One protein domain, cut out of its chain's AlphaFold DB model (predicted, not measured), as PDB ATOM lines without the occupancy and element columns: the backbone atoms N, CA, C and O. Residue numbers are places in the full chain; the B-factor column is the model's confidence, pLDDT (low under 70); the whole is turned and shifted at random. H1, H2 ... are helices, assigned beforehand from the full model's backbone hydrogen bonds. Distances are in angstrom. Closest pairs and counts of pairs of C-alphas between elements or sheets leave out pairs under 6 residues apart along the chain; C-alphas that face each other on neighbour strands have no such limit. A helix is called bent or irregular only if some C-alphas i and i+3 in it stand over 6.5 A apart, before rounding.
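What this domain is: This is residues 19 to 115 of the 125 residues of an uncharacterized protein of Maritimibacter sp (UniProt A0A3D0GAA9). The longest helix, H3, makes one side of an elongated stack of three long helices, with H2 in the middle and H4 on the other side; short H1 packs on H3. The printed part has 97 residues, with four named helices in the order H1, H2, H3, H4, which hold 76 of them, and no named strand; the class is all helix. The whole is only just loose, close to compact: radius of gyration of the C-alphas 15.1 A, spans 48 by 25 by 19 A.

How they stand to each other: Start at H3, residues 54 to 83, with a kink of 31 degrees near residue 61; it is only just irregular, C-alphas 56 and 59 being 6.9 A apart. Its residues 68 to 79 alone touch H1, residues 19 to 24, closest C-alphas Gly 75 and Gly 23, 4.0 A. H2, residues 31 to 49, the hub, touches H3 in a hairpin, closest C-alphas Tyr 36 and Ala 65, 6.5 A, opposite ways at 36 degrees, only just steep. H4, residues 92 to 112, touches H2 the same way at a shallow 20 degrees, closest C-alphas Ile 106 and Asn 42, 5.6 A. H3 and H4 are apart. Every O i to N i+4 pair is within hydrogen-bond range in H1, H2 and H4, and 23 of 26 in H3.

Where its parts are: Find C-alpha 54 at (172.862, 203.237, 104.135); H3 runs 41.6 A. H2 is 27.7 A long, and H4, 30.2 A, ends at (161.774, 216.009, 110.591).

The domain as a whole: The printed part has no cut and no long link. Residues 83 to 88 and 113 to 115 are under pLDDT 70.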
ATOM      1  N   PRO A  19     151.138 198.126 110.191       89.50
ATOM      2  CA  PRO A  19     151.099 196.706 110.537       89.50
ATOM      3  C   PRO A  19     149.976 196.376 111.527       89.50
ATOM      4  O   PRO A  19     149.345 195.329 111.391       89.50
ATOM      5  N   LEU A  20     149.678 197.276 112.471       88.06
ATOM      6  CA  LEU A  20     148.599 197.090 113.441       88.06
ATOM      7  C   LEU A  20     147.235 196.964 112.763       88.06
ATOM      8  O   LEU A  20     146.518 195.988 112.981       88.06
ATOM      9  N   LEU A  21     146.894 197.926 111.905       86.19
ATOM     10  CA  LEU A  21     145.652 197.913 111.139       86.19
ATOM     11  C   LEU A  21     145.600 196.697 110.217       86.19
ATOM     12  O   LEU A  21     144.560 196.053 110.139       86.19
ATOM     13  N   ALA A  22     146.720 196.325 109.588       86.50
ATOM     14  CA  ALA A  22     146.788 195.131 108.749       86.50
ATOM     15  C   ALA A  22     146.477 193.847 109.533       86.50
ATOM     16  O   ALA A  22     145.784 192.964 109.025       86.50
ATOM     17  N   GLY A  23     146.930 193.762 110.785       84.88
ATOM     18  CA  GLY A  23     146.543 192.696 111.703       84.88
ATOM     19  C   GLY A  23     145.046 192.720 112.016       84.88
ATOM     20  O   GLY A  23     144.382 191.689 111.900       84.88
ATOM     21  N   ILE A  24     144.511 193.903 112.348       85.62
ATOM     22  CA  ILE A  24     143.096 194.098 112.709       85.62
ATOM     23  C   ILE A  24     142.165 193.709 111.559       85.62
ATOM     24  O   ILE A  24     141.152 193.058 111.786       85.62
ATOM     25  N   VAL A  25     142.505 194.061 110.320       86.00
ATOM     26  CA  VAL A  25     141.681 193.753 109.140       86.00
ATOM     27  C   VAL A  25     141.981 192.378 108.532       86.00
ATOM     28  O   VAL A  25     141.580 192.084 107.412       86.00
ATOM     29  N   LYS A  26     142.692 191.513 109.265       83.19
ATOM     30  CA  LYS A  26     143.048 190.146 108.860       83.19
ATOM     31  C   LYS A  26     143.839 190.043 107.548       83.19
ATOM     32  O   LYS A  26     143.872 188.960 106.953       83.19
ATOM     33  N   LEU A  27     144.570 191.085 107.141       83.38
ATOM     34  CA  LEU A  27     145.366 191.039 105.911       83.38
ATOM     35  C   LEU A  27     146.388 189.891 105.943       83.38
ATOM     36  O   LEU A  27     146.985 189.628 106.997       83.38
ATOM     37  N   PRO A  28     146.578 189.173 104.821       82.38
ATOM     38  CA  PRO A  28     147.491 188.040 104.763       82.38
ATOM     39  C   PRO A  28     148.940 188.478 104.981       82.38
ATOM     40  O   PRO A  28     149.301 189.621 104.714       82.38
ATOM     41  N   PHE A  29     149.788 187.545 105.422       78.50
ATOM     42  CA  PHE A  29     151.185 187.811 105.789       78.50
ATOM     43  C   PHE A  29     151.992 188.518 104.683       78.50
ATOM     44  O   PHE A  29     152.870 189.323 104.980       78.50
ATOM     45  N   VAL A  30     151.645 188.300 103.408       82.25
ATOM     46  CA  VAL A  30     152.272 188.978 102.258       82.25
ATOM     47  C   VAL A  30     152.162 190.511 102.326       82.25
ATOM     48  O   VAL A  30     153.045 191.212 101.840       82.25
ATOM     49  N   TRP A  31     151.137 191.054 102.993       83.31
ATOM     50  CA  TRP A  31     150.987 192.498 103.195       83.31
ATOM     51  C   TRP A  31     152.063 193.098 104.091       83.31
ATOM     52  O   TRP A  31     152.350 194.289 103.978       83.31
ATOM     53  N   LEU A  32     152.712 192.294 104.935       86.50
ATOM     54  CA  LEU A  32     153.826 192.778 105.743       86.50
ATOM     55  C   LEU A  32     155.017 193.181 104.883       86.50
ATOM     56  O   LEU A  32     155.716 194.118 105.254       86.50
ATOM     57  N   ALA A  33     155.209 192.562 103.714       86.50
ATOM     58  CA  ALA A  33     156.232 192.996 102.769       86.50
ATOM     59  C   ALA A  33     155.929 194.401 102.221       86.50
ATOM     60  O   ALA A  33     156.822 195.244 102.167       86.50
ATOM     61  N   ALA A  34     154.664 194.681 101.885       86.31
ATOM     62  CA  ALA A  34     154.235 195.999 101.418       86.31
ATOM     63  C   ALA A  34     154.370 197.065 102.517       86.31
ATOM     64  O   ALA A  34     154.913 198.140 102.276       86.31
ATOM     65  N   VAL A  35     153.949 196.746 103.745       86.50
ATOM     66  CA  VAL A  35     154.139 197.622 104.909       86.50
ATOM     67  C   VAL A  35     155.625 197.878 105.145       86.50
ATOM     68  O   VAL A  35     156.041 199.026 105.273       86.50
ATOM     69  N   TYR A  36     156.451 196.835 105.146       88.06
ATOM     70  CA  TYR A  36     157.883 196.964 105.385       88.06
ATOM     71  C   TYR A  36     158.596 197.765 104.284       88.06
ATOM     72  O   TYR A  36     159.502 198.540 104.585       88.06
ATOM     73  N   ALA A  37     158.138 197.686 103.030       87.88
ATOM     74  CA  ALA A  37     158.637 198.541 101.955       87.88
ATOM     75  C   ALA A  37     158.436 200.039 102.258       87.88
ATOM     76  O   ALA A  37     159.343 200.834 102.014       87.88
ATOM     77  N   VAL A  38     157.306 200.431 102.864       86.44
ATOM     78  CA  VAL A  38     157.065 201.824 103.293       86.44
ATOM     79  C   VAL A  38     158.070 202.254 104.369       86.44
ATOM     80  O   VAL A  38     158.605 203.362 104.307       86.44
ATOM     81  N   PHE A  39     158.380 201.374 105.325       86.88
ATOM     82  CA  PHE A  39     159.394 201.636 106.351       86.88
ATOM     83  C   PHE A  39     160.790 201.816 105.746       86.88
ATOM     84  O   PHE A  39     161.477 202.782 106.087       86.88
ATOM     85  N   ILE A  40     161.181 200.941 104.812       87.38
ATOM     86  CA  ILE A  40     162.457 201.044 104.093       87.38
ATOM     87  C   ILE A  40     162.532 202.375 103.341       87.38
ATOM     88  O   ILE A  40     163.512 203.101 103.494       87.38
ATOM     89  N   LEU A  41     161.498 202.729 102.573       84.88
ATOM     90  CA  LEU A  41     161.462 203.983 101.819       84.88
ATOM     91  C   LEU A  41     161.604 205.198 102.740       84.88
ATOM     92  O   LEU A  41     162.430 206.071 102.477       84.88
ATOM     93  N   ASN A  42     160.865 205.236 103.852       84.50
ATOM     94  CA  ASN A  42     160.967 206.329 104.816       84.50
ATOM     95  C   ASN A  42     162.373 206.425 105.436       84.50
ATOM     96  O   ASN A  42     162.932 207.516 105.552       84.50
ATOM     97  N   ALA A  43     162.974 205.287 105.792       82.19
ATOM     98  CA  ALA A  43     164.313 205.230 106.370       82.19
ATOM     99  C   ALA A  43     165.403 205.676 105.376       82.19
ATOM    100  O   ALA A  43     166.291 206.447 105.739       82.19
ATOM    101  N   VAL A  44     165.307 205.247 104.113       84.00
ATOM    102  CA  VAL A  44     166.238 205.617 103.033       84.00
ATOM    103  C   VAL A  44     166.142 207.105 102.699       84.00
ATOM    104  O   VAL A  44     167.174 207.776 102.603       84.00
ATOM    105  N   ILE A  45     164.928 207.650 102.570       82.44
ATOM    106  CA  ILE A  45     164.709 209.092 102.359       82.44
ATOM    107  C   ILE A  45     165.287 209.891 103.531       82.44
ATOM    108  O   ILE A  45     165.990 210.882 103.319       82.44
ATOM    109  N   GLY A  46     165.026 209.440 104.763       77.25
ATOM    110  CA  GLY A  46     165.561 210.043 105.978       77.25
ATOM    111  C   GLY A  46     167.087 210.099 105.965       77.25
ATOM    112  O   GLY A  46     167.644 211.191 106.061       77.25
ATOM    113  N   ALA A  47     167.754 208.953 105.781       79.25
ATOM    114  CA  ALA A  47     169.216 208.839 105.760       79.25
ATOM    115  C   ALA A  47     169.865 209.696 104.666       79.25
ATOM    116  O   ALA A  47     170.830 210.412 104.936       79.25
ATOM    117  N   SER A  48     169.287 209.684 103.461       78.94
ATOM    118  CA  SER A  48     169.796 210.448 102.316       78.94
ATOM    119  C   SER A  48     169.774 211.958 102.578       78.94
ATOM    120  O   SER A  48     170.668 212.681 102.149       78.94
ATOM    121  N   ARG A  49     168.777 212.454 103.323       75.00
ATOM    122  CA  ARG A  49     168.649 213.882 103.664       75.00
ATOM    123  C   ARG A  49     169.598 214.354 104.759       75.00
ATOM    124  O   ARG A  49     169.967 215.525 104.765       75.00
ATOM    125  N   ILE A  50     169.976 213.466 105.674       74.75
ATOM    126  CA  ILE A  50     170.924 213.763 106.760       74.75
ATOM    127  C   ILE A  50     172.369 213.382 106.405       74.75
ATOM    128  O   ILE A  50     173.250 213.511 107.249       74.75
ATOM    129  N   GLY A  51     172.617 212.913 105.176       76.25
ATOM    130  CA  GLY A  51     173.948 212.531 104.697       76.25
ATOM    131  C   GLY A  51     174.516 211.277 105.365       76.25
ATOM    132  O   GLY A  51     175.733 211.118 105.409       76.25
ATOM    133  N   LYS A  52     173.663 210.401 105.914       76.88
ATOM    134  CA  LYS A  52     174.109 209.168 106.571       76.88
ATOM    135  C   LYS A  52     174.245 208.005 105.586       76.88
ATOM    136  O   LYS A  52     173.401 207.860 104.698       76.88
ATOM    137  N   PRO A  53     175.263 207.144 105.753       80.88
ATOM    138  CA  PRO A  53     175.446 205.980 104.901       80.88
ATOM    139  C   PRO A  53     174.345 204.938 105.141       80.88
ATOM    140  O   PRO A  53     173.918 204.698 106.271       80.88
ATOM    141  N   LEU A  54     173.913 204.263 104.072       77.69
ATOM    142  CA  LEU A  54     172.862 203.237 104.135       77.69
ATOM    143  C   LEU A  54     173.248 202.030 105.008       77.69
ATOM    144  O   LEU A  54     172.369 201.336 105.513       77.69
ATOM    145  N   SER A  55     174.542 201.785 105.228       79.75
ATOM    146  CA  SER A  55     175.029 200.721 106.116       79.75
ATOM    147  C   SER A  55     174.573 200.904 107.571       79.75
ATOM    148  O   SER A  55     174.307 199.912 108.250       79.75
ATOM    149  N   GLU A  56     174.396 202.147 108.032       78.06
ATOM    150  CA  GLU A  56     173.902 202.461 109.381       78.06
ATOM    151  C   GLU A  56     172.402 202.176 109.544       78.06
ATOM    152  O   GLU A  56     171.922 201.981 110.662       78.06
ATOM    153  N   LEU A  57     171.648 202.082 108.442       82.19
ATOM    154  CA  LEU A  57     170.227 201.740 108.489       82.19
ATOM    155  C   LEU A  57     169.988 200.271 108.836       82.19
ATOM    156  O   LEU A  57     168.881 199.933 109.243       82.19
ATOM    157  N   ARG A  58     170.987 199.387 108.712       81.62
ATOM    158  CA  ARG A  58     170.798 197.934 108.853       81.62
ATOM    159  C   ARG A  58     170.125 197.552 110.173       81.62
ATOM    160  O   ARG A  58     169.146 196.813 110.164       81.62
ATOM    161  N   VAL A  59     170.618 198.078 111.294       81.38
ATOM    162  CA  VAL A  59     170.060 197.785 112.629       81.38
ATOM    163  C   VAL A  59     168.647 198.359 112.772       81.38
ATOM    164  O   VAL A  59     167.763 197.700 113.319       81.38
ATOM    165  N   VAL A  60     168.412 199.557 112.227       83.25
ATOM    166  CA  VAL A  60     167.098 200.220 112.242       83.25
ATOM    167  C   VAL A  60     166.077 199.411 111.447       83.25
ATOM    168  O   VAL A  60     164.993 199.141 111.953       83.25
ATOM    169  N   LEU A  61     166.435 198.970 110.242       86.44
ATOM    170  CA  LEU A  61     165.577 198.177 109.366       86.44
ATOM    171  C   LEU A  61     165.248 196.813 109.985       86.44
ATOM    172  O   LEU A  61     164.083 196.432 110.017       86.44
ATOM    173  N   ILE A  62     166.232 196.116 110.566       86.12
ATOM    174  CA  ILE A  62     165.993 194.849 111.286       86.12
ATOM    175  C   ILE A  62     165.009 195.062 112.439       86.12
ATOM    176  O   ILE A  62     164.037 194.320 112.575       86.12
ATOM    177  N   THR A  63     165.228 196.105 113.243       86.75
ATOM    178  CA  THR A  63     164.333 196.441 114.358       86.75
ATOM    179  C   THR A  63     162.921 196.744 113.851       86.75
ATOM    180  O   THR A  63     161.942 196.251 114.404       86.75
ATOM    181  N   GLN A  64     162.796 197.502 112.760       86.69
ATOM    182  CA  GLN A  64     161.508 197.803 112.137       86.69
ATOM    183  C   GLN A  64     160.813 196.546 111.605       86.69
ATOM    184  O   GLN A  64     159.612 196.411 111.808       86.69
ATOM    185  N   ALA A  65     161.542 195.609 110.992       88.38
ATOM    186  CA  ALA A  65     160.985 194.346 110.507       88.38
ATOM    187  C   ALA A  65     160.364 193.527 111.648       88.38
ATOM    188  O   ALA A  65     159.225 193.074 111.542       88.38
ATOM    189  N   VAL A  66     161.089 193.394 112.764       90.88
ATOM    190  CA  VAL A  66     160.596 192.707 113.969       90.88
ATOM    191  C   VAL A  66     159.338 193.394 114.498       90.88
ATOM    192  O   VAL A  66     158.329 192.741 114.757       90.88
ATOM    193  N   MET A  67     159.361 194.722 114.596       89.25
ATOM    194  CA  MET A  67     158.225 195.494 115.095       89.25
ATOM    195  C   MET A  67     157.005 195.414 114.164       89.25
ATOM    196  O   MET A  67     155.884 195.308 114.650       89.25
ATOM    197  N   VAL A  68     157.192 195.385 112.842       89.69
ATOM    198  CA  VAL A  68     156.107 195.175 111.865       89.69
ATOM    199  C   VAL A  68     155.388 193.848 112.121       89.69
ATOM    200  O   VAL A  68     154.159 193.816 112.148       89.69
ATOM    201  N   VAL A  69     156.132 192.769 112.381       91.00
ATOM    202  CA  VAL A  69     155.546 191.459 112.708       91.00
ATOM    203  C   VAL A  69     154.810 191.500 114.050       91.00
ATOM    204  O   VAL A  69     153.676 191.026 114.137       91.00
ATOM    205  N   ILE A  70     155.411 192.105 115.080       91.38
ATOM    206  CA  ILE A  70     154.802 192.224 116.414       91.38
ATOM    207  C   ILE A  70     153.482 192.998 116.344       91.38
ATOM    208  O   ILE A  70     152.459 192.506 116.816       91.38
ATOM    209  N   PHE A  71     153.471 194.180 115.724       91.19
ATOM    210  CA  PHE A  71     152.266 195.005 115.624       91.19
ATOM    211  C   PHE A  71     151.165 194.325 114.808       91.19
ATOM    212  O   PHE A  71     149.996 194.413 115.180       91.19
ATOM    213  N   TRP A  72     151.516 193.593 113.750       91.75
ATOM    214  CA  TRP A  72     150.541 192.782 113.021       91.75
ATOM    215  C   TRP A  72     149.955 191.663 113.879       91.75
ATOM    216  O   TRP A  72     148.738 191.477 113.884       91.75
ATOM    217  N   GLY A  73     150.785 190.961 114.654       87.06
ATOM    218  CA  GLY A  73     150.328 189.940 115.598       87.06
ATOM    219  C   GLY A  73     149.391 190.513 116.664       87.06
ATOM    220  O   GLY A  73     148.326 189.950 116.911       87.06
ATOM    221  N   ILE A  74     149.733 191.678 117.225       88.50
ATOM    222  CA  ILE A  74     148.878 192.414 118.169       88.50
ATOM    223  C   ILE A  74     147.542 192.774 117.513       88.50
ATOM    224  O   ILE A  74     146.490 192.533 118.096       88.50
ATOM    225  N   GLY A  75     147.557 193.304 116.288       86.44
ATOM    226  CA  GLY A  75     146.332 193.637 115.564       86.44
ATOM    227  C   GLY A  75     145.451 192.413 115.312       86.44
ATOM    228  O   GLY A  75     144.235 192.475 115.497       86.44
ATOM    229  N   ARG A  76     146.072 191.279 114.961       86.81
ATOM    230  CA  ARG A  76     145.395 189.987 114.790       86.81
ATOM    231  C   ARG A  76     144.711 189.563 116.086       86.81
ATOM    232  O   ARG A  76     143.532 189.235 116.070       86.81
ATOM    233  N   PHE A  77     145.440 189.631 117.197       84.88
ATOM    234  CA  PHE A  77     144.948 189.284 118.525       84.88
ATOM    235  C   PHE A  77     143.775 190.173 118.954       84.88
ATOM    236  O   PHE A  77     142.739 189.658 119.371       84.88
ATOM    237  N   ILE A  78     143.889 191.495 118.777       84.38
ATOM    238  CA  ILE A  78     142.804 192.450 119.056       84.38
ATOM    239  C   ILE A  78     141.557 192.099 118.243       84.38
ATOM    240  O   ILE A  78     140.455 192.076 118.792       84.38
ATOM    241  N   ASN A  79     141.710 191.804 116.951       83.06
ATOM    242  CA  ASN A  79     140.580 191.394 116.126       83.06
ATOM    243  C   ASN A  79     139.948 190.090 116.635       83.06
ATOM    244  O   ASN A  79     138.731 190.037 116.798       83.06
ATOM    245  N   THR A  80     140.752 189.068 116.937       81.38
ATOM    246  CA  THR A  80     140.252 187.792 117.465       81.38
ATOM    247  C   THR A  80     139.448 187.990 118.752       81.38
ATOM    248  O   THR A  80     138.388 187.388 118.892       81.38
ATOM    249  N   LEU A  81     139.897 188.873 119.651       80.19
ATOM    250  CA  LEU A  81     139.189 189.189 120.894       80.19
ATOM    251  C   LEU A  81     137.880 189.966 120.686       80.19
ATOM    252  O   LEU A  81     136.954 189.812 121.475       80.19
ATOM    253  N   THR A  82     137.805 190.827 119.668       78.25
ATOM    254  CA  THR A  82     136.698 191.793 119.511       78.25
ATOM    255  C   THR A  82     135.651 191.372 118.484       78.25
ATOM    256  O   THR A  82     134.464 191.625 118.677       78.25
ATOM    257  N   MET A  83     136.065 190.743 117.385       69.31
ATOM    258  CA  MET A  83     135.214 190.432 116.228       69.31
ATOM    259  C   MET A  83     135.081 188.926 115.961       69.31
ATOM    260  O   MET A  83     134.253 188.520 115.137       69.31
ATOM    261  N   GLY A  84     135.867 188.089 116.646       67.38
ATOM    262  CA  GLY A  84     135.891 186.640 116.438       67.38
ATOM    263  C   GLY A  84     136.285 186.261 115.003       67.38
ATOM    264  O   GLY A  84     137.141 186.891 114.373       67.38
ATOM    265  N   GLU A  85     135.657 185.228 114.439       63.84
ATOM    266  CA  GLU A  85     135.996 184.734 113.095       63.84
ATOM    267  C   GLU A  85     135.407 185.547 111.936       63.84
ATOM    268  O   GLU A  85     135.767 185.289 110.788       63.84
ATOM    269  N   ARG A  86     134.597 186.588 112.186       66.31
ATOM    270  CA  ARG A  86     133.957 187.349 111.098       66.31
ATOM    271  C   ARG A  86     135.004 187.896 110.117       66.31
ATOM    272  O   ARG A  86     135.966 188.536 110.563       66.31
ATOM    273  N   PRO A  87     134.887 187.617 108.809       63.19
ATOM    274  CA  PRO A  87     135.820 188.149 107.830       63.19
ATOM    275  C   PRO A  87     135.672 189.672 107.782       63.19
ATOM    276  O   PRO A  87     134.561 190.193 107.700       63.19
ATOM    277  N   VAL A  88     136.793 190.388 107.875       67.94
ATOM    278  CA  VAL A  88     136.809 191.829 107.616       67.94
ATOM    279  C   VAL A  88     136.938 191.995 106.110       67.94
ATOM    280  O   VAL A  88     137.936 191.574 105.526       67.94
ATOM    281  N   GLU A  89     135.926 192.576 105.474       71.62
ATOM    282  CA  GLU A  89     135.997 192.881 104.050       71.62
ATOM    283  C   GLU A  89     137.038 193.976 103.802       71.62
ATOM    284  O   GLU A  89     136.952 195.088 104.336       71.62
ATOM    285  N   ILE A  90     138.035 193.661 102.972       71.75
ATOM    286  CA  ILE A  90     139.012 194.639 102.494       71.75
ATOM    287  C   ILE A  90     138.336 195.494 101.423       71.75
ATOM    288  O   ILE A  90     138.363 195.194 100.233       71.75
ATOM    289  N   THR A  91     137.692 196.561 101.872       79.31
ATOM    290  CA  THR A  91     137.071 197.568 101.015       79.31
ATOM    291  C   THR A  91     138.103 198.589 100.510       79.31
ATOM    292  O   THR A  91     139.164 198.766 101.124       79.31
ATOM    293  N   PRO A  92     137.797 199.339  99.431       77.38
ATOM    294  CA  PRO A  92     138.632 200.455  98.971       77.38
ATOM    295  C   PRO A  92     138.928 201.494 100.063       77.38
ATOM    296  O   PRO A  92     139.978 202.134 100.038       77.38
ATOM    297  N   LEU A  93     138.041 201.620 101.056       82.25
ATOM    298  CA  LEU A  93     138.241 202.475 102.224       82.25
ATOM    299  C   LEU A  93     139.493 202.074 103.016       82.25
ATOM    300  O   LEU A  93     140.299 202.940 103.348       82.25
ATOM    301  N   TRP A  94     139.697 200.779 103.282       77.50
ATOM    302  CA  TRP A  94     140.878 200.303 104.011       77.50
ATOM    303  C   TRP A  94     142.167 200.592 103.252       77.50
ATOM    304  O   TRP A  94     143.135 201.064 103.844       77.50
ATOM    305  N   ILE A  95     142.161 200.381 101.935       76.25
ATOM    306  CA  ILE A  95     143.292 200.716 101.062       76.25
ATOM    307  C   ILE A  95     143.597 202.219 101.144       76.25
ATOM    308  O   ILE A  95     144.756 202.602 101.312       76.25
ATOM    309  N   GLY A  96     142.562 203.066 101.104       79.94
ATOM    310  CA  GLY A  96     142.689 204.511 101.288       79.94
ATOM    311  C   GLY A  96     143.298 204.891 102.641       79.94
ATOM    312  O   GLY A  96     144.221 205.701 102.688       79.94
ATOM    313  N   ILE A  97     142.854 204.263 103.734       83.56
ATOM    314  CA  ILE A  97     143.401 204.490 105.082       83.56
ATOM    315  C   ILE A  97     144.896 204.135 105.132       83.56
ATOM    316  O   ILE A  97     145.696 204.942 105.610       83.56
ATOM    317  N   PHE A  98     145.298 202.976 104.595       80.06
ATOM    318  CA  PHE A  98     146.714 202.593 104.523       80.06
ATOM    319  C   PHE A  98     147.540 203.597 103.716       80.06
ATOM    320  O   PHE A  98     148.614 204.006 104.160       80.06
ATOM    321  N   ALA A  99     147.034 204.025 102.558       81.38
ATOM    322  CA  ALA A  99     147.716 204.989 101.703       81.38
ATOM    323  C   ALA A  99     147.903 206.344 102.404       81.38
ATOM    324  O   ALA A  99     149.005 206.892 102.397       81.38
ATOM    325  N   VAL A 100     146.863 206.861 103.066       86.69
ATOM    326  CA  VAL A 100     146.922 208.139 103.797       86.69
ATOM    327  C   VAL A 100     147.939 208.077 104.933       86.69
ATOM    328  O   VAL A 100     148.758 208.985 105.066       86.69
ATOM    329  N   ILE A 101     147.941 206.997 105.720       84.19
ATOM    330  CA  ILE A 101     148.908 206.813 106.811       84.19
ATOM    331  C   ILE A 101     150.336 206.733 106.255       84.19
ATOM    332  O   ILE A 101     151.230 207.389 106.785       84.19
ATOM    333  N   ALA A 102     150.562 205.985 105.172       77.69
ATOM    334  CA  ALA A 102     151.880 205.877 104.551       77.69
ATOM    335  C   ALA A 102     152.393 207.236 104.044       77.69
ATOM    336  O   ALA A 102     153.525 207.623 104.339       77.69
ATOM    337  N   VAL A 103     151.552 207.999 103.340       83.19
ATOM    338  CA  VAL A 103     151.907 209.331 102.829       83.19
ATOM    339  C   VAL A 103     152.177 210.306 103.974       83.19
ATOM    340  O   VAL A 103     153.187 211.011 103.952       83.19
ATOM    341  N   ALA A 104     151.326 210.325 105.001       80.88
ATOM    342  CA  ALA A 104     151.503 211.192 106.161       80.88
ATOM    343  C   ALA A 104     152.786 210.856 106.936       80.88
ATOM    344  O   ALA A 104     153.539 211.756 107.307       80.88
ATOM    345  N   ALA A 105     153.091 209.571 107.122       79.31
ATOM    346  CA  ALA A 105     154.316 209.123 107.771       79.31
ATOM    347  C   ALA A 105     155.578 209.595 107.037       79.31
ATOM    348  O   ALA A 105     156.497 210.116 107.679       79.31
ATOM    349  N   ILE A 106     155.598 209.441 105.706       79.25
ATOM    350  CA  ILE A 106     156.697 209.890 104.842       79.25
ATOM    351  C   ILE A 106     156.810 211.418 104.884       79.25
ATOM    352  O   ILE A 106     157.903 211.949 105.075       79.25
ATOM    353  N   GLY A 107     155.691 212.139 104.778       78.19
ATOM    354  CA  GLY A 107     155.661 213.601 104.846       78.19
ATOM    355  C   GLY A 107     156.206 214.147 106.170       78.19
ATOM    356  O   GLY A 107     157.051 215.045 106.174       78.19
ATOM    357  N   ILE A 108     155.800 213.565 107.302       78.81
ATOM    358  CA  ILE A 108     156.314 213.944 108.626       78.81
ATOM    359  C   ILE A 108     157.807 213.605 108.740       78.81
ATOM    360  O   ILE A 108     158.586 214.430 109.225       78.81
ATOM    361  N   GLY A 109     158.228 212.431 108.253       72.38
ATOM    362  CA  GLY A 109     159.636 212.030 108.214       72.38
ATOM    363  C   GLY A 109     160.492 213.018 107.417       72.38
ATOM    364  O   GLY A 109     161.548 213.450 107.878       72.38
ATOM    365  N   MET A 110     159.983 213.474 106.271       74.62
ATOM    366  CA  MET A 110     160.621 214.481 105.428       74.62
ATOM    367  C   MET A 110     160.780 215.835 106.128       74.62
ATOM    368  O   MET A 110     161.824 216.468 105.965       74.62
ATOM    369  N   VAL A 111     159.774 216.304 106.873       76.31
ATOM    370  CA  VAL A 111     159.866 217.560 107.643       76.31
ATOM    371  C   VAL A 111     160.878 217.418 108.782       76.31
ATOM    372  O   VAL A 111     161.710 218.305 108.980       76.31
ATOM    373  N   ALA A 112     160.862 216.284 109.485       71.19
ATOM    374  CA  ALA A 112     161.774 216.009 110.591       71.19
ATOM    375  C   ALA A 112     163.247 215.931 110.146       71.19
ATOM    376  O   ALA A 112     164.133 216.371 110.879       71.19
ATOM    377  N   SER A 113     163.508 215.416 108.940       66.50
ATOM    378  CA  SER A 113     164.855 215.212 108.397       66.50
ATOM    379  C   SER A 113     165.387 216.395 107.570       66.50
ATOM    380  O   SER A 113     166.338 216.227 106.805       66.50
ATOM    381  N   ARG A 114     164.776 217.588 107.655       67.75
ATOM    382  CA  ARG A 114     165.248 218.777 106.922       67.75
ATOM    383  C   ARG A 114     166.643 219.223 107.420       67.75
ATOM    384  O   ARG A 114     166.813 219.419 108.632       67.75
ATOM    385  N   PRO A 115     167.625 219.425 106.514       61.81
ATOM    386  CA  PRO A 115     168.970 219.876 106.874       61.81
ATOM    387  C   PRO A 115     168.952 221.309 107.432       61.81
ATOM    388  O   PRO A 115     168.199 222.160 106.960       61.81
TER     389      PRO A 115